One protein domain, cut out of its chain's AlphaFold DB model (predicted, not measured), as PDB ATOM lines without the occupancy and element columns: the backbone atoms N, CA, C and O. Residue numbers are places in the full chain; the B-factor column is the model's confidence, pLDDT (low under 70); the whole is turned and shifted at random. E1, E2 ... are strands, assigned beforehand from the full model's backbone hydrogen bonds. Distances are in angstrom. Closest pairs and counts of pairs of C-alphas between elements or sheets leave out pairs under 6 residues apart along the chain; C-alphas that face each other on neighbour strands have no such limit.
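This is residues 144 to 153, 318 to 407 and 416 to 446 of the 992 residues of an uncharacterized protein of Treponema rectale (UniProt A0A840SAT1). A long, twisted sheet, E1 E8 E3 E6 E5, is partly covered on one face by the small sheet E2 E7, an uneven sandwich of two sheets face to face; E4 runs near E2 on that same side. Both sheets are antiparallel. The printed part has 131 residues, with eight named strands, E1 to E8 in order along the chain, and no named helix; the strands hold 68 of the 131 residues, and the class is all strand. The whole is a rod of 60 by 25 by 23 A, only just loose, close to compact, with a radius of gyration of the C-alphas of 17.3 A.

Start at edge strand E1, residues 144 to 152, antiparallel to E8, residues 428 to 446, at 148 degrees; N 145 and O 435 are 3.0 A apart, within hydrogen-bond range. E8's other neighbour is E3, residues 337 to 349, antiparallel at 170 degrees, with N 346 and O 434 at 2.8 A. Next comes E6, residues 387 to 392, where N 347 and O 389 are 2.8 A apart. E6 forms a hairpin with edge strand E5, residues 376 to 378; look at N 377 and O 390, 2.8 A. E3 bends by 70 degrees at residue 341, E8 by 73 degrees at 442. In the second sheet, E2, residues 320 to 326, and E7, residues 405 to 407, bring N 324 and O 407 to 2.8 A. E4, residues 359 to 366, pairs with no named strand; its closest C-alphas to E7 are Phe 366 and Ile 407, 5.0 A.

Find C-alpha 144 at (-53.449, -17.029, -6.632); E1 runs 26.9 A from there. E2 spans 20.4 A, E3 33.2 A, E4 23.2 A. E8 ends 46.9 A from its start, at C-alpha 446, (-63.580, -38.026, 2.118).

Residues 154 to 317 and 408 to 415 are cut out, with C-alpha gaps of 9.9 and 28.4 A. E6 to E7 is a long link. Confidence is under 70 at residues 367 to 374, 401 to 403 and 424 to 427.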
ATOM      1  N   SER A 144     -54.428 -18.062  -6.308       90.62
ATOM      2  CA  SER A 144     -53.449 -17.029  -6.632       90.62
ATOM      3  C   SER A 144     -53.920 -15.680  -6.107       90.62
ATOM      4  O   SER A 144     -55.124 -15.408  -6.108       90.62
ATOM      5  N   GLY A 145     -53.001 -14.800  -5.733       88.06
ATOM      6  CA  GLY A 145     -53.362 -13.466  -5.274       88.06
ATOM      7  C   GLY A 145     -52.187 -12.509  -5.227       88.06
ATOM      8  O   GLY A 145     -51.030 -12.910  -5.293       88.06
ATOM      9  N   THR A 146     -52.505 -11.222  -5.108       89.12
ATOM     10  CA  THR A 146     -51.530 -10.139  -4.956       89.12
ATOM     11  C   THR A 146     -52.022  -9.160  -3.905       89.12
ATOM     12  O   THR A 146     -53.211  -8.825  -3.901       89.12
ATOM     13  N   SER A 147     -51.142  -8.634  -3.064       84.38
ATOM     14  CA  SER A 147     -51.465  -7.495  -2.203       84.38
ATOM     15  C   SER A 147     -50.193  -6.749  -1.792       84.38
ATOM     16  O   SER A 147     -49.083  -7.123  -2.163       84.38
ATOM     17  N   THR A 148     -50.360  -5.614  -1.125       84.44
ATOM     18  CA  THR A 148     -49.284  -4.691  -0.772       84.44
ATOM     19  C   THR A 148     -49.422  -4.271   0.679       84.44
ATOM     20  O   THR A 148     -50.512  -3.875   1.102       84.44
ATOM     21  N   THR A 149     -48.315  -4.275   1.413       82.06
ATOM     22  CA  THR A 149     -48.252  -3.807   2.798       82.06
ATOM     23  C   THR A 149     -47.305  -2.608   2.884       82.06
ATOM     24  O   THR A 149     -46.127  -2.749   2.549       82.06
ATOM     25  N   PRO A 150     -47.784  -1.424   3.309       81.56
ATOM     26  CA  PRO A 150     -46.921  -0.274   3.530       81.56
ATOM     27  C   PRO A 150     -46.188  -0.387   4.873       81.56
ATOM     28  O   PRO A 150     -46.791  -0.702   5.898       81.56
ATOM     29  N   ILE A 151     -44.901  -0.055   4.869       75.81
ATOM     30  CA  ILE A 151     -44.038   0.061   6.045       75.81
ATOM     31  C   ILE A 151     -43.654   1.526   6.225       75.81
ATOM     32  O   ILE A 151     -43.082   2.120   5.316       75.81
ATOM     33  N   GLY A 152     -43.960   2.113   7.382       73.94
ATOM     34  CA  GLY A 152     -43.550   3.482   7.702       73.94
ATOM     35  C   GLY A 152     -42.034   3.600   7.873       73.94
ATOM     36  O   GLY A 152     -41.425   2.739   8.502       73.94
ATOM     37  N   LEU A 153     -41.438   4.665   7.329       73.94
ATOM     38  CA  LEU A 153     -40.014   4.983   7.493       73.94
ATOM     39  C   LEU A 153     -39.875   6.352   8.169       73.94
ATOM     40  O   LEU A 153     -40.099   7.373   7.523       73.94
ATOM     41  N   ASP A 318     -35.224   0.744  13.858       77.31
ATOM     42  CA  ASP A 318     -35.392  -0.687  14.093       77.31
ATOM     43  C   ASP A 318     -35.888  -1.429  12.830       77.31
ATOM     44  O   ASP A 318     -36.598  -0.849  11.998       77.31
ATOM     45  N   PRO A 319     -35.556  -2.726  12.675       81.94
ATOM     46  CA  PRO A 319     -36.167  -3.583  11.663       81.94
ATOM     47  C   PRO A 319     -37.695  -3.608  11.788       81.94
ATOM     48  O   PRO A 319     -38.235  -3.638  12.895       81.94
ATOM     49  N   VAL A 320     -38.395  -3.651  10.654       80.94
ATOM     50  CA  VAL A 320     -39.863  -3.636  10.628       80.94
ATOM     51  C   VAL A 320     -40.420  -5.019  10.329       80.94
ATOM     52  O   VAL A 320     -40.090  -5.619   9.305       80.94
ATOM     53  N   ASP A 321     -41.306  -5.499  11.201       82.94
ATOM     54  CA  ASP A 321     -42.037  -6.748  11.006       82.94
ATOM     55  C   ASP A 321     -43.128  -6.616   9.931       82.94
ATOM     56  O   ASP A 321     -43.881  -5.638   9.889       82.94
ATOM     57  N   PHE A 322     -43.292  -7.658   9.119       81.19
ATOM     58  CA  PHE A 322     -44.465  -7.857   8.269       81.19
ATOM     59  C   PHE A 322     -45.100  -9.229   8.522       81.19
ATOM     60  O   PHE A 322     -44.443 -10.177   8.952       81.19
ATOM     61  N   GLN A 323     -46.399  -9.329   8.244       80.62
ATOM     62  CA  GLN A 323     -47.207 -10.547   8.339       80.62
ATOM     63  C   GLN A 323     -48.194 -10.579   7.167       80.62
ATOM     64  O   GLN A 323     -48.824  -9.566   6.858       80.62
ATOM     65  N   MET A 324     -48.316 -11.731   6.514       78.19
ATOM     66  CA  MET A 324     -49.168 -11.977   5.347       78.19
ATOM     67  C   MET A 324     -49.733 -13.397   5.405       78.19
ATOM     68  O   MET A 324     -49.129 -14.286   6.001       78.19
ATOM     69  N   GLU A 325     -50.876 -13.619   4.762       81.44
ATOM     70  CA  GLU A 325     -51.586 -14.900   4.784       81.44
ATOM     71  C   GLU A 325     -52.027 -15.301   3.371       81.44
ATOM     72  O   GLU A 325     -52.645 -14.507   2.658       81.44
ATOM     73  N   VAL A 326     -51.749 -16.547   2.976       81.19
ATOM     74  CA  VAL A 326     -52.346 -17.172   1.784       81.19
ATOM     75  C   VAL A 326     -53.641 -17.856   2.198       81.19
ATOM     76  O   VAL A 326     -53.627 -18.796   2.996       81.19
ATOM     77  N   SER A 327     -54.764 -17.389   1.653       78.19
ATOM     78  CA  SER A 327     -56.069 -17.992   1.917       78.19
ATOM     79  C   SER A 327     -56.292 -19.228   1.050       78.19
ATOM     80  O   SER A 327     -56.223 -19.154  -0.174       78.19
ATOM     81  N   THR A 328     -56.651 -20.344   1.684       79.50
ATOM     82  CA  THR A 328     -57.121 -21.576   1.026       79.50
ATOM     83  C   THR A 328     -58.608 -21.833   1.288       79.50
ATOM     84  O   THR A 328     -59.084 -22.951   1.113       79.50
ATOM     85  N   SER A 329     -59.365 -20.816   1.716       78.69
ATOM     86  CA  SER A 329     -60.761 -20.968   2.161       78.69
ATOM     87  C   SER A 329     -61.700 -21.532   1.091       78.69
ATOM     88  O   SER A 329     -62.677 -22.200   1.410       78.69
ATOM     89  N   GLU A 330     -61.424 -21.286  -0.193       81.06
ATOM     90  CA  GLU A 330     -62.239 -21.829  -1.292       81.06
ATOM     91  C   GLU A 330     -62.116 -23.356  -1.431       81.06
ATOM     92  O   GLU A 330     -62.975 -23.988  -2.043       81.06
ATOM     93  N   MET A 331     -61.082 -23.957  -0.830       84.06
ATOM     94  CA  MET A 331     -60.865 -25.406  -0.801       84.06
ATOM     95  C   MET A 331     -61.558 -26.101   0.379       84.06
ATOM     96  O   MET A 331     -61.493 -27.327   0.490       84.06
ATOM     97  N   GLU A 332     -62.220 -25.354   1.267       84.50
ATOM     98  CA  GLU A 332     -62.845 -25.912   2.466       84.50
ATOM     99  C   GLU A 332     -63.903 -26.978   2.118       84.50
ATOM    100  O   GLU A 332     -64.865 -26.748   1.369       84.50
ATOM    101  N   GLY A 333     -63.714 -28.174   2.682       80.81
ATOM    102  CA  GLY A 333     -64.584 -29.337   2.493       80.81
ATOM    103  C   GLY A 333     -64.388 -30.098   1.177       80.81
ATOM    104  O   GLY A 333     -65.028 -31.139   1.016       80.81
ATOM    105  N   LEU A 334     -63.543 -29.607   0.256       86.88
ATOM    106  CA  LEU A 334     -63.111 -30.376  -0.920       86.88
ATOM    107  C   LEU A 334     -62.078 -31.432  -0.510       86.88
ATOM    108  O   LEU A 334     -62.187 -32.594  -0.875       86.88
ATOM    109  N   PHE A 335     -61.101 -31.048   0.308       87.38
ATOM    110  CA  PHE A 335     -60.029 -31.943   0.738       87.38
ATOM    111  C   PHE A 335     -59.865 -31.881   2.254       87.38
ATOM    112  O   PHE A 335     -60.019 -30.812   2.850       87.38
ATOM    113  N   ASN A 336     -59.529 -33.015   2.867       87.06
ATOM    114  CA  ASN A 336     -59.157 -33.073   4.280       87.06
ATOM    115  C   ASN A 336     -57.743 -32.527   4.480       87.06
ATOM    116  O   ASN A 336     -57.498 -31.711   5.365       87.06
ATOM    117  N   SER A 337     -56.817 -32.969   3.632       87.56
ATOM    118  CA  SER A 337     -55.439 -32.494   3.589       87.56
ATOM    119  C   SER A 337     -54.886 -32.617   2.173       87.56
ATOM    120  O   SER A 337     -55.377 -33.415   1.373       87.56
ATOM    121  N   ALA A 338     -53.893 -31.800   1.845       89.62
ATOM    122  CA  ALA A 338     -53.175 -31.871   0.580       89.62
ATOM    123  C   ALA A 338     -51.738 -31.384   0.765       89.62
ATOM    124  O   ALA A 338     -51.478 -30.527   1.606       89.62
ATOM    125  N   THR A 339     -50.809 -31.882  -0.043       90.12
ATOM    126  CA  THR A 339     -49.441 -31.353  -0.115       90.12
ATOM    127  C   THR A 339     -49.312 -30.484  -1.358       90.12
ATOM    128  O   THR A 339     -49.761 -30.872  -2.429       90.12
ATOM    129  N   ILE A 340     -48.718 -29.298  -1.266       89.69
ATOM    130  CA  ILE A 340     -48.439 -28.470  -2.447       89.69
ATOM    131  C   ILE A 340     -47.327 -29.143  -3.250       89.69
ATOM    132  O   ILE A 340     -46.249 -29.387  -2.716       89.69
ATOM    133  N   SER A 341     -47.563 -29.438  -4.526       91.75
ATOM    134  CA  SER A 341     -46.537 -30.018  -5.403       91.75
ATOM    135  C   SER A 341     -45.827 -28.964  -6.248       91.75
ATOM    136  O   SER A 341     -44.630 -29.096  -6.485       91.75
ATOM    137  N   ASP A 342     -46.539 -27.906  -6.644       91.56
ATOM    138  CA  ASP A 342     -45.975 -26.730  -7.312       91.56
ATOM    139  C   ASP A 342     -46.694 -25.464  -6.838       91.56
ATOM    140  O   ASP A 342     -47.925 -25.358  -6.907       91.56
ATOM    141  N   GLY A 343     -45.919 -24.503  -6.352       90.31
ATOM    142  CA  GLY A 343     -46.417 -23.217  -5.895       90.31
ATOM    143  C   GLY A 343     -45.294 -22.335  -5.373       90.31
ATOM    144  O   GLY A 343     -44.270 -22.820  -4.889       90.31
ATOM    145  N   ASN A 344     -45.489 -21.025  -5.457       90.06
ATOM    146  CA  ASN A 344     -44.504 -20.049  -5.016       90.06
ATOM    147  C   ASN A 344     -45.151 -18.820  -4.371       90.06
ATOM    148  O   ASN A 344     -46.347 -18.548  -4.525       90.06
ATOM    149  N   ILE A 345     -44.324 -18.092  -3.628       87.62
ATOM    150  CA  ILE A 345     -44.648 -16.801  -3.034       87.62
ATOM    151  C   ILE A 345     -43.543 -15.826  -3.414       87.62
ATOM    152  O   ILE A 345     -42.379 -16.054  -3.096       87.62
ATOM    153  N   GLU A 346     -43.904 -14.735  -4.075       89.12
ATOM    154  CA  GLU A 346     -42.983 -13.689  -4.514       89.12
ATOM    155  C   GLU A 346     -43.199 -12.416  -3.698       89.12
ATOM    156  O   GLU A 346     -44.331 -11.974  -3.480       89.12
ATOM    157  N   LEU A 347     -42.097 -11.824  -3.248       87.62
ATOM    158  CA  LEU A 347     -42.041 -10.628  -2.424       87.62
ATOM    159  C   LEU A 347     -41.061  -9.641  -3.028       87.62
ATOM    160  O   LEU A 347     -39.873  -9.928  -3.158       87.62
ATOM    161  N   SER A 348     -41.547  -8.452  -3.357       88.25
ATOM    162  CA  SER A 348     -40.735  -7.422  -3.990       88.25
ATOM    163  C   SER A 348     -41.084  -6.036  -3.474       88.25
ATOM    164  O   SER A 348     -42.163  -5.786  -2.935       88.25
ATOM    165  N   THR A 349     -40.156  -5.101  -3.641       86.94
ATOM    166  CA  THR A 349     -40.412  -3.697  -3.327       86.94
ATOM    167  C   THR A 349     -39.833  -2.775  -4.389       86.94
ATOM    168  O   THR A 349     -38.716  -2.959  -4.882       86.94
ATOM    169  N   SER A 350     -40.603  -1.757  -4.756       83.56
ATOM    170  CA  SER A 350     -40.142  -0.755  -5.710       83.56
ATOM    171  C   SER A 350     -39.114   0.181  -5.062       83.56
ATOM    172  O   SER A 350     -39.242   0.504  -3.881       83.56
ATOM    173  N   PRO A 351     -38.116   0.680  -5.817       80.69
ATOM    174  CA  PRO A 351     -37.207   1.701  -5.312       80.69
ATOM    175  C   PRO A 351     -37.965   2.953  -4.869       80.69
ATOM    176  O   PRO A 351     -38.883   3.413  -5.553       80.69
ATOM    177  N   ILE A 352     -37.533   3.547  -3.759       81.81
ATOM    178  CA  ILE A 352     -38.074   4.823  -3.300       81.81
ATOM    179  C   ILE A 352     -37.588   5.936  -4.233       81.81
ATOM    180  O   ILE A 352     -36.388   6.154  -4.413       81.81
ATOM    181  N   SER A 353     -38.531   6.666  -4.829       81.81
ATOM    182  CA  SER A 353     -38.214   7.797  -5.703       81.81
ATOM    183  C   SER A 353     -37.392   8.851  -4.954       81.81
ATOM    184  O   SER A 353     -37.787   9.307  -3.887       81.81
ATOM    185  N   GLY A 354     -36.263   9.265  -5.533       78.62
ATOM    186  CA  GLY A 354     -35.363  10.266  -4.946       78.62
ATOM    187  C   GLY A 354     -34.320   9.701  -3.975       78.62
ATOM    188  O   GLY A 354     -33.358  10.398  -3.659       78.62
ATOM    189  N   TRP A 355     -34.450   8.441  -3.551       87.00
ATOM    190  CA  TRP A 355     -33.467   7.769  -2.701       87.00
ATOM    191  C   TRP A 355     -32.491   6.963  -3.568       87.00
ATOM    192  O   TRP A 355     -32.863   6.397  -4.597       87.00
ATOM    193  N   SER A 356     -31.213   6.929  -3.193       86.81
ATOM    194  CA  SER A 356     -30.184   6.168  -3.917       86.81
ATOM    195  C   SER A 356     -29.084   5.685  -2.981       86.81
ATOM    196  O   SER A 356     -28.804   6.336  -1.979       86.81
ATOM    197  N   GLY A 357     -28.459   4.550  -3.304       83.69
ATOM    198  CA  GLY A 357     -27.454   3.925  -2.435       83.69
ATOM    199  C   GLY A 357     -28.031   3.320  -1.150       83.69
ATOM    200  O   GLY A 357     -27.276   3.099  -0.215       83.69
ATOM    201  N   VAL A 358     -29.347   3.096  -1.109       85.44
ATOM    202  CA  VAL A 358     -30.053   2.400  -0.026       85.44
ATOM    203  C   VAL A 358     -29.998   0.907  -0.308       85.44
ATOM    204  O   VAL A 358     -30.255   0.498  -1.443       85.44
ATOM    205  N   ASP A 359     -29.673   0.125   0.711       83.31
ATOM    206  CA  ASP A 359     -29.681  -1.335   0.660       83.31
ATOM    207  C   ASP A 359     -30.779  -1.871   1.590       83.31
ATOM    208  O   ASP A 359     -31.182  -1.200   2.543       83.31
ATOM    209  N   THR A 360     -31.307  -3.055   1.307       81.31
ATOM    210  CA  THR A 360     -32.356  -3.670   2.130       81.31
ATOM    211  C   THR A 360     -32.068  -5.140   2.355       81.31
ATOM    212  O   THR A 360     -31.861  -5.890   1.403       81.31
ATOM    213  N   GLU A 361     -32.130  -5.562   3.610       80.62
ATOM    214  CA  GLU A 361     -32.033  -6.960   4.009       80.62
ATOM    215  C   GLU A 361     -33.396  -7.435   4.519       80.62
ATOM    216  O   GLU A 361     -34.062  -6.741   5.287       80.62
ATOM    217  N   ILE A 362     -33.828  -8.613   4.070       79.12
ATOM    218  CA  ILE A 362     -35.099  -9.220   4.466       79.12
ATOM    219  C   ILE A 362     -34.838 -10.597   5.071       79.12
ATOM    220  O   ILE A 362     -34.191 -11.444   4.452       79.12
ATOM    221  N   GLU A 363     -35.352 -10.820   6.276       80.06
ATOM    222  CA  GLU A 363     -35.352 -12.124   6.933       80.06
ATOM    223  C   GLU A 363     -36.765 -12.703   6.888       80.06
ATOM    224  O   GLU A 363     -37.731 -12.057   7.293       80.06
ATOM    225  N   PHE A 364     -36.891 -13.934   6.391       76.44
ATOM    226  CA  PHE A 364     -38.173 -14.621   6.274       76.44
ATOM    227  C   PHE A 364     -38.400 -15.566   7.438       76.44
ATOM    228  O   PHE A 364     -37.542 -16.380   7.776       76.44
ATOM    229  N   ASN A 365     -39.614 -15.521   7.971       72.12
ATOM    230  CA  ASN A 365     -40.104 -16.437   8.981       72.12
ATOM    231  C   ASN A 365     -41.412 -17.063   8.496       72.12
ATOM    232  O   ASN A 365     -42.443 -16.399   8.399       72.12
ATOM    233  N   PHE A 366     -41.390 -18.365   8.231       70.50
ATOM    234  CA  PHE A 366     -42.599 -19.128   7.937       70.50
ATOM    235  C   PHE A 366     -43.138 -19.742   9.226       70.50
ATOM    236  O   PHE A 366     -42.416 -20.430   9.952       70.50
ATOM    237  N   ALA A 367     -44.410 -19.497   9.530       62.12
ATOM    238  CA  ALA A 367     -45.062 -20.147  10.657       62.12
ATOM    239  C   ALA A 367     -45.599 -21.519  10.222       62.12
ATOM    240  O   ALA A 367     -46.296 -21.631   9.219       62.12
ATOM    241  N   GLY A 368     -45.289 -22.570  10.985       56.28
ATOM    242  CA  GLY A 368     -45.950 -23.878  10.867       56.28
ATOM    243  C   GLY A 368     -45.486 -24.809   9.737       56.28
ATOM    244  O   GLY A 368     -45.865 -25.974   9.771       56.28
ATOM    245  N   ASN A 369     -44.633 -24.361   8.807       60.91
ATOM    246  CA  ASN A 369     -44.231 -25.140   7.627       60.91
ATOM    247  C   ASN A 369     -42.721 -25.415   7.554       60.91
ATOM    248  O   ASN A 369     -41.906 -24.688   8.116       60.91
ATOM    249  N   THR A 370     -42.353 -26.474   6.831       57.22
ATOM    250  CA  THR A 370     -40.985 -26.990   6.616       57.22
ATOM    251  C   THR A 370     -40.108 -26.131   5.692       57.22
ATOM    252  O   THR A 370     -39.066 -26.606   5.249       57.22
ATOM    253  N   ILE A 371     -40.517 -24.899   5.382       66.38
ATOM    254  CA  ILE A 371     -39.815 -24.022   4.438       66.38
ATOM    255  C   ILE A 371     -38.561 -23.479   5.123       66.38
ATOM    256  O   ILE A 371     -38.617 -22.837   6.175       66.38
ATOM    257  N   SER A 372     -37.411 -23.779   4.540       67.19
ATOM    258  CA  SER A 372     -36.094 -23.408   5.031       67.19
ATOM    259  C   SER A 372     -35.530 -22.226   4.242       67.19
ATOM    260  O   SER A 372     -35.938 -21.944   3.121       67.19
ATOM    261  N   GLY A 373     -34.530 -21.536   4.795       65.12
ATOM    262  CA  GLY A 373     -33.905 -20.399   4.108       65.12
ATOM    263  C   GLY A 373     -33.250 -20.736   2.754       65.12
ATOM    264  O   GLY A 373     -32.958 -19.817   1.998       65.12
ATOM    265  N   SER A 374     -33.014 -22.017   2.425       67.50
ATOM    266  CA  SER A 374     -32.536 -22.423   1.092       67.50
ATOM    267  C   SER A 374     -33.619 -22.430   0.018       67.50
ATOM    268  O   SER A 374     -33.282 -22.433  -1.162       67.50
ATOM    269  N   ASP A 375     -34.887 -22.416   0.423       72.56
ATOM    270  CA  ASP A 375     -36.045 -22.449  -0.476       72.56
ATOM    271  C   ASP A 375     -36.404 -21.038  -0.976       72.56
ATOM    272  O   ASP A 375     -37.367 -20.841  -1.714       72.56
ATOM    273  N   ILE A 376     -35.594 -20.047  -0.589       82.94
ATOM    274  CA  ILE A 376     -35.742 -18.638  -0.929       82.94
ATOM    275  C   ILE A 376     -34.644 -18.254  -1.913       82.94
ATOM    276  O   ILE A 376     -33.449 -18.368  -1.630       82.94
ATOM    277  N   THR A 377     -35.051 -17.765  -3.076       85.88
ATOM    278  CA  THR A 377     -34.157 -17.366  -4.166       85.88
ATOM    279  C   THR A 377     -34.420 -15.927  -4.593       85.88
ATOM    280  O   THR A 377     -35.427 -15.331  -4.213       85.88
ATOM    281  N   ASP A 378     -33.487 -15.339  -5.343       84.38
ATOM    282  CA  ASP A 378     -33.704 -14.021  -5.942       84.38
ATOM    283  C   ASP A 378     -34.729 -14.124  -7.074       84.38
ATOM    284  O   ASP A 378     -34.624 -14.994  -7.946       84.38
ATOM    285  N   GLY A 379     -35.701 -13.217  -7.063       82.56
ATOM    286  CA  GLY A 379     -36.698 -13.111  -8.114       82.56
ATOM    287  C   GLY A 379     -36.143 -12.508  -9.413       82.56
ATOM    288  O   GLY A 379     -35.016 -11.997  -9.477       82.56
ATOM    289  N   PRO A 380     -36.924 -12.577 -10.502       77.56
ATOM    290  CA  PRO A 380     -36.494 -12.165 -11.838       77.56
ATOM    291  C   PRO A 380     -36.235 -10.653 -11.974       77.56
ATOM    292  O   PRO A 380     -35.553 -10.231 -12.913       77.56
ATOM    293  N   SER A 381     -36.754  -9.839 -11.056       77.94
ATOM    294  CA  SER A 381     -36.705  -8.374 -11.060       77.94
ATOM    295  C   SER A 381     -35.695  -7.791 -10.067       77.94
ATOM    296  O   SER A 381     -35.596  -6.563  -9.969       77.94
ATOM    297  N   ALA A 382     -34.883  -8.629  -9.407       72.25
ATOM    298  CA  ALA A 382     -33.909  -8.233  -8.379       72.25
ATOM    299  C   ALA A 382     -32.918  -7.131  -8.804       72.25
ATOM    300  O   ALA A 382     -32.356  -6.437  -7.967       72.25
ATOM    301  N   ALA A 383     -32.700  -6.926 -10.108       70.75
ATOM    302  CA  ALA A 383     -31.836  -5.858 -10.616       70.75
ATOM    303  C   ALA A 383     -32.492  -4.458 -10.632       70.75
ATOM    304  O   ALA A 383     -31.815  -3.471 -10.922       70.75
ATOM    305  N   THR A 384     -33.804  -4.370 -10.406       76.56
ATOM    306  CA  THR A 384     -34.608  -3.139 -10.559       76.56
ATOM    307  C   THR A 384     -35.418  -2.758  -9.321       76.56
ATOM    308  O   THR A 384     -36.066  -1.713  -9.318       76.56
ATOM    309  N   THR A 385     -35.365  -3.580  -8.280       83.56
ATOM    310  CA  THR A 385     -36.046  -3.422  -6.991       83.56
ATOM    311  C   THR A 385     -35.016  -3.244  -5.872       83.56
ATOM    312  O   THR A 385     -33.821  -3.412  -6.110       83.56
ATOM    313  N   LEU A 386     -35.449  -2.872  -4.659       83.12
ATOM    314  CA  LEU A 386     -34.537  -2.906  -3.495       83.12
ATOM    315  C   LEU A 386     -34.324  -4.350  -3.024       83.12
ATOM    316  O   LEU A 386     -33.209  -4.747  -2.706       83.12
ATOM    317  N   PHE A 387     -35.381  -5.159  -3.084       85.25
ATOM    318  CA  PHE A 387     -35.295  -6.611  -3.029       85.25
ATOM    319  C   PHE A 387     -36.378  -7.239  -3.909       85.25
ATOM    320  O   PHE A 387     -37.416  -6.633  -4.193       85.25
ATOM    321  N   ASP A 388     -36.116  -8.463  -4.346       87.69
ATOM    322  CA  ASP A 388     -37.071  -9.335  -5.019       87.69
ATOM    323  C   ASP A 388     -36.730 -10.782  -4.664       87.69
ATOM    324  O   ASP A 388     -35.615 -11.245  -4.929       87.69
ATOM    325  N   LYS A 389     -37.647 -11.461  -3.982       87.50
ATOM    326  CA  LYS A 389     -37.437 -12.771  -3.371       87.50
ATOM    327  C   LYS A 389     -38.594 -13.691  -3.707       87.50
ATOM    328  O   LYS A 389     -39.749 -13.309  -3.568       87.50
ATOM    329  N   VAL A 390     -38.269 -14.925  -4.069       88.88
ATOM    330  CA  VAL A 390     -39.241 -15.981  -4.355       88.88
ATOM    331  C   VAL A 390     -39.001 -17.131  -3.391       88.88
ATOM    332  O   VAL A 390     -37.887 -17.653  -3.326       88.88
ATOM    333  N   ALA A 391     -40.036 -17.518  -2.656       86.19
ATOM    334  CA  ALA A 391     -40.054 -18.694  -1.802       86.19
ATOM    335  C   ALA A 391     -40.828 -19.825  -2.487       86.19
ATOM    336  O   ALA A 391     -42.001 -19.659  -2.836       86.19
ATOM    337  N   ASP A 392     -40.169 -20.967  -2.671       86.69
ATOM    338  CA  ASP A 392     -40.811 -22.208  -3.099       86.69
ATOM    339  C   ASP A 392     -41.578 -22.805  -1.913       86.69
ATOM    340  O   ASP A 392     -41.017 -23.016  -0.836       86.69
ATOM    341  N   ILE A 393     -42.878 -23.034  -2.100       85.44
ATOM    342  CA  ILE A 393     -43.753 -23.602  -1.065       85.44
ATOM    343  C   ILE A 393     -44.143 -25.053  -1.360       85.44
ATOM    344  O   ILE A 393     -44.984 -25.617  -0.653       85.44
ATOM    345  N   SER A 394     -43.530 -25.681  -2.367       87.06
ATOM    346  CA  SER A 394     -43.677 -27.111  -2.630       87.06
ATOM    347  C   SER A 394     -43.269 -27.957  -1.415       87.06
ATOM    348  O   SER A 394     -42.398 -27.610  -0.616       87.06
ATOM    349  N   GLY A 395     -43.973 -29.070  -1.212       84.56
ATOM    350  CA  GLY A 395     -43.864 -29.924  -0.028       84.56
ATOM    351  C   GLY A 395     -44.615 -29.419   1.211       84.56
ATOM    352  O   GLY A 395     -44.629 -30.111   2.230       84.56
ATOM    353  N   THR A 396     -45.251 -28.245   1.157       84.19
ATOM    354  CA  THR A 396     -46.063 -27.722   2.268       84.19
ATOM    355  C   THR A 396     -47.402 -28.450   2.363       84.19
ATOM    356  O   THR A 396     -48.124 -28.539   1.373       84.19
ATOM    357  N   VAL A 397     -47.767 -28.932   3.555       86.31
ATOM    358  CA  VAL A 397     -49.071 -29.567   3.805       86.31
ATOM    359  C   VAL A 397     -50.100 -28.505   4.184       86.31
ATOM    360  O   VAL A 397     -49.875 -27.717   5.100       86.31
ATOM    361  N   ILE A 398     -51.239 -28.502   3.498       83.38
ATOM    362  CA  ILE A 398     -52.376 -27.623   3.767       83.38
ATOM    363  C   ILE A 398     -53.568 -28.428   4.292       83.38
ATOM    364  O   ILE A 398     -53.908 -29.489   3.766       83.38
ATOM    365  N   THR A 399     -54.227 -27.875   5.309       84.25
ATOM    366  CA  THR A 399     -55.500 -28.360   5.856       84.25
ATOM    367  C   THR A 399     -56.525 -27.239   5.659       84.25
ATOM    368  O   THR A 399     -56.469 -26.252   6.400       84.25
ATOM    369  N   PRO A 400     -57.435 -27.332   4.667       72.81
ATOM    370  CA  PRO A 400     -58.266 -26.213   4.194       72.81
ATOM    371  C   PRO A 400     -59.194 -25.510   5.207       72.81
ATOM    372  O   PRO A 400     -59.871 -24.559   4.829       72.81
ATOM    373  N   SER A 401     -59.232 -25.928   6.474       64.06
ATOM    374  CA  SER A 401     -60.129 -25.402   7.513       64.06
ATOM    375  C   SER A 401     -59.440 -24.908   8.794       64.06
ATOM    376  O   SER A 401     -60.134 -24.420   9.685       64.06
ATOM    377  N   GLU A 402     -58.116 -25.052   8.942       64.06
ATOM    378  CA  GLU A 402     -57.454 -24.817  10.242       64.06
ATOM    379  C   GLU A 402     -56.568 -23.567  10.290       64.06
ATOM    380  O   GLU A 402     -56.670 -22.807  11.254       64.06
ATOM    381  N   THR A 403     -55.756 -23.289   9.265       63.03
ATOM    382  CA  THR A 403     -54.866 -22.112   9.259       63.03
ATOM    383  C   THR A 403     -54.424 -21.732   7.843       63.03
ATOM    384  O   THR A 403     -53.995 -22.619   7.103       63.03
ATOM    385  N   PRO A 404     -54.466 -20.438   7.466       72.25
ATOM    386  CA  PRO A 404     -53.835 -19.965   6.236       72.25
ATOM    387  C   PRO A 404     -52.314 -20.164   6.294       72.25
ATOM    388  O   PRO A 404     -51.732 -20.274   7.377       72.25
ATOM    389  N   ILE A 405     -51.646 -20.168   5.136       77.19
ATOM    390  CA  ILE A 405     -50.175 -20.169   5.110       77.19
ATOM    391  C   ILE A 405     -49.719 -18.773   5.534       77.19
ATOM    392  O   ILE A 405     -49.807 -17.823   4.755       77.19
ATOM    393  N   ALA A 406     -49.270 -18.651   6.781       77.00
ATOM    394  CA  ALA A 406     -48.789 -17.397   7.339       77.00
ATOM    395  C   ALA A 406     -47.296 -17.200   7.034       77.00
ATOM    396  O   ALA A 406     -46.446 -18.014   7.413       77.00
ATOM    397  N   ILE A 407     -46.986 -16.088   6.370       77.00
ATOM    398  CA  ILE A 407     -45.628 -15.639   6.061       77.00
ATOM    399  C   ILE A 407     -45.379 -14.374   6.861       77.00
ATOM    400  O   ILE A 407     -46.119 -13.399   6.746       77.00
ATOM    401  N   TYR A 416     -26.262   3.397   4.987       88.69
ATOM    402  CA  TYR A 416     -24.840   3.726   4.898       88.69
ATOM    403  C   TYR A 416     -24.401   3.995   3.445       88.69
ATOM    404  O   TYR A 416     -24.489   3.136   2.571       88.69
ATOM    405  N   GLY A 417     -23.882   5.193   3.180       87.88
ATOM    406  CA  GLY A 417     -23.512   5.669   1.844       87.88
ATOM    407  C   GLY A 417     -24.689   6.165   0.997       87.88
ATOM    408  O   GLY A 417     -24.482   6.607  -0.137       87.88
ATOM    409  N   ALA A 418     -25.913   6.132   1.529       90.00
ATOM    410  CA  ALA A 418     -27.110   6.526   0.808       90.00
ATOM    411  C   ALA A 418     -27.244   8.048   0.670       90.00
ATOM    412  O   ALA A 418     -26.679   8.848   1.422       90.00
ATOM    413  N   THR A 419     -28.033   8.448  -0.320       90.81
ATOM    414  CA  THR A 419     -28.529   9.806  -0.523       90.81
ATOM    415  C   THR A 419     -30.048   9.769  -0.474       90.81
ATOM    416  O   THR A 419     -30.667   9.033  -1.243       90.81
ATOM    417  N   ILE A 420     -30.626  10.578   0.408       88.00
ATOM    418  CA  ILE A 420     -32.055  10.604   0.722       88.00
ATOM    419  C   ILE A 420     -32.608  11.986   0.384       88.00
ATOM    420  O   ILE A 420     -32.122  12.999   0.889       88.00
ATOM    421  N   ASP A 421     -33.609  12.027  -0.492       87.38
ATOM    422  CA  ASP A 421     -34.313  13.241  -0.908       87.38
ATOM    423  C   ASP A 421     -35.712  13.269  -0.270       87.38
ATOM    424  O   ASP A 421     -36.503  12.344  -0.456       87.38
ATOM    425  N   PHE A 422     -36.005  14.329   0.486       85.38
ATOM    426  CA  PHE A 422     -37.272  14.528   1.200       85.38
ATOM    427  C   PHE A 422     -38.215  15.496   0.461       85.38
ATOM    428  O   PHE A 422     -39.197  15.974   1.031       85.38
ATOM    429  N   THR A 423     -37.918  15.857  -0.794       78.44
ATOM    430  CA  THR A 423     -38.782  16.736  -1.609       78.44
ATOM    431  C   THR A 423     -40.087  16.076  -2.032       78.44
ATOM    432  O   THR A 423     -41.066  16.769  -2.318       78.44
ATOM    433  N   THR A 424     -40.106  14.749  -2.077       67.25
ATOM    434  CA  THR A 424     -41.302  13.935  -2.260       67.25
ATOM    435  C   THR A 424     -41.745  13.404  -0.904       67.25
ATOM    436  O   THR A 424     -40.915  12.865  -0.177       67.25
ATOM    437  N   ASP A 425     -43.034  13.532  -0.575       63.16
ATOM    438  CA  ASP A 425     -43.628  12.915   0.617       63.16
ATOM    439  C   ASP A 425     -43.567  11.385   0.475       63.16
ATOM    440  O   ASP A 425     -44.504  10.753  -0.013       63.16
ATOM    441  N   VAL A 426     -42.436  10.779   0.842       63.31
ATOM    442  CA  VAL A 426     -42.300   9.324   0.923       63.31
ATOM    443  C   VAL A 426     -42.406   8.935   2.389       63.31
ATOM    444  O   VAL A 426     -41.424   8.957   3.121       63.31
ATOM    445  N   SER A 427     -43.622   8.617   2.829       62.28
ATOM    446  CA  SER A 427     -43.887   8.203   4.212       62.28
ATOM    447  C   SER A 427     -43.817   6.686   4.416       62.28
ATOM    448  O   SER A 427     -43.911   6.232   5.554       62.28
ATOM    449  N   SER A 428     -43.689   5.892   3.345       72.12
ATOM    450  CA  SER A 428     -43.658   4.432   3.455       72.12
ATOM    451  C   SER A 428     -42.955   3.704   2.307       72.12
ATOM    452  O   SER A 428     -43.032   4.127   1.154       72.12
ATOM    453  N   LEU A 429     -42.347   2.560   2.631       78.25
ATOM    454  CA  LEU A 429     -41.903   1.519   1.703       78.25
ATOM    455  C   LEU A 429     -43.064   0.546   1.444       78.25
ATOM    456  O   LEU A 429     -43.623  -0.001   2.391       78.25
ATOM    457  N   GLU A 430     -43.439   0.308   0.188       84.44
ATOM    458  CA  GLU A 430     -44.471  -0.683  -0.148       84.44
ATOM    459  C   GLU A 430     -43.834  -2.041  -0.447       84.44
ATOM    460  O   GLU A 430     -43.064  -2.180  -1.402       84.44
ATOM    461  N   ILE A 431     -44.170  -3.053   0.353       85.56
ATOM    462  CA  ILE A 431     -43.849  -4.447   0.046       85.56
ATOM    463  C   ILE A 431     -45.020  -5.031  -0.729       85.56
ATOM    464  O   ILE A 431     -46.117  -5.166  -0.187       85.56
ATOM    465  N   ALA A 432     -44.789  -5.372  -1.991       87.25
ATOM    466  CA  ALA A 432     -45.721  -6.140  -2.794       87.25
ATOM    467  C   ALA A 432     -45.487  -7.631  -2.555       87.25
ATOM    468  O   ALA A 432     -44.348  -8.097  -2.576       87.25
ATOM    469  N   TYR A 433     -46.572  -8.374  -2.362       86.88
ATOM    470  CA  TYR A 433     -46.553  -9.826  -2.319       86.88
ATOM    471  C   TYR A 433     -47.491 -10.406  -3.363       86.88
ATOM    472  O   TYR A 433     -48.569  -9.865  -3.631       86.88
ATOM    473  N   SER A 434     -47.091 -11.536  -3.924       89.62
ATOM    474  CA  SER A 434     -47.939 -12.365  -4.761       89.62
ATOM    475  C   SER A 434     -47.714 -13.837  -4.459       89.62
ATOM    476  O   SER A 434     -46.662 -14.218  -3.952       89.62
ATOM    477  N   TYR A 435     -48.725 -14.655  -4.707       89.06
ATOM    478  CA  TYR A 435     -48.637 -16.102  -4.556       89.06
ATOM    479  C   TYR A 435     -49.423 -16.790  -5.657       89.06
ATOM    480  O   TYR A 435     -50.432 -16.262  -6.135       89.06
ATOM    481  N   GLU A 436     -48.985 -17.992  -6.003       91.50
ATOM    482  CA  GLU A 436     -49.662 -18.883  -6.936       91.50
ATOM    483  C   GLU A 436     -49.403 -20.334  -6.518       91.50
ATOM    484  O   GLU A 436     -48.264 -20.722  -6.259       91.50
ATOM    485  N   ILE A 437     -50.467 -21.133  -6.427       90.75
ATOM    486  CA  ILE A 437     -50.404 -22.585  -6.248       90.75
ATOM    487  C   ILE A 437     -50.945 -23.210  -7.532       90.75
ATOM    488  O   ILE A 437     -52.100 -22.990  -7.892       90.75
ATOM    489  N   ASN A 438     -50.119 -23.997  -8.216       91.38
ATOM    490  CA  ASN A 438     -50.468 -24.595  -9.506       91.38
ATOM    491  C   ASN A 438     -50.988 -26.023  -9.347       91.38
ATOM    492  O   ASN A 438     -51.933 -26.426 -10.034       91.38
ATOM    493  N   SER A 439     -50.397 -26.791  -8.429       93.19
ATOM    494  CA  SER A 439     -50.787 -28.181  -8.208       93.19
ATOM    495  C   SER A 439     -50.578 -28.673  -6.777       93.19
ATOM    496  O   SER A 439     -49.752 -28.164  -6.017       93.19
ATOM    497  N   LEU A 440     -51.330 -29.717  -6.435       92.06
ATOM    498  CA  LEU A 440     -51.283 -30.468  -5.187       92.06
ATOM    499  C   LEU A 440     -50.865 -31.923  -5.463       92.06
ATOM    500  O   LEU A 440     -51.105 -32.453  -6.548       92.06
ATOM    501  N   SER A 441     -50.255 -32.585  -4.491       90.75
ATOM    502  CA  SER A 441     -50.056 -34.032  -4.406       90.75
ATOM    503  C   SER A 441     -50.649 -34.559  -3.100       90.75
ATOM    504  O   SER A 441     -50.946 -33.777  -2.193       90.75
ATOM    505  N   ASP A 442     -50.821 -35.879  -3.009       89.19
ATOM    506  CA  ASP A 442     -51.260 -36.562  -1.784       89.19
ATOM    507  C   ASP A 442     -52.552 -35.954  -1.210       89.19
ATOM    508  O   ASP A 442     -52.643 -35.615  -0.031       89.19
ATOM    509  N   VAL A 443     -53.538 -35.736  -2.084       90.81
ATOM    510  CA  VAL A 443     -54.782 -35.043  -1.746       90.81
ATOM    511  C   VAL A 443     -55.764 -36.037  -1.144       90.81
ATOM    512  O   VAL A 443     -56.271 -36.913  -1.842       90.81
ATOM    513  N   GLU A 444     -56.056 -35.903   0.143       91.06
ATOM    514  CA  GLU A 444     -57.004 -36.768   0.836       91.06
ATOM    515  C   GLU A 444     -58.440 -36.253   0.666       91.06
ATOM    516  O   GLU A 444     -58.779 -35.146   1.099       91.06
ATOM    517  N   ILE A 445     -59.297 -37.080   0.064       89.19
ATOM    518  CA  ILE A 445     -60.731 -36.829  -0.105       89.19
ATOM    519  C   ILE A 445     -61.530 -37.788   0.766       89.19
ATOM    520  O   ILE A 445     -61.322 -38.998   0.716       89.19
ATOM    521  N   ASP A 446     -62.510 -37.251   1.490       89.44
ATOM    522  CA  ASP A 446     -63.580 -38.026   2.118       89.44
ATOM    523  C   ASP A 446     -64.818 -38.035   1.214       89.44
ATOM    524  O   ASP A 446     -65.515 -37.027   1.087       89.44
TER     525      ASP A 446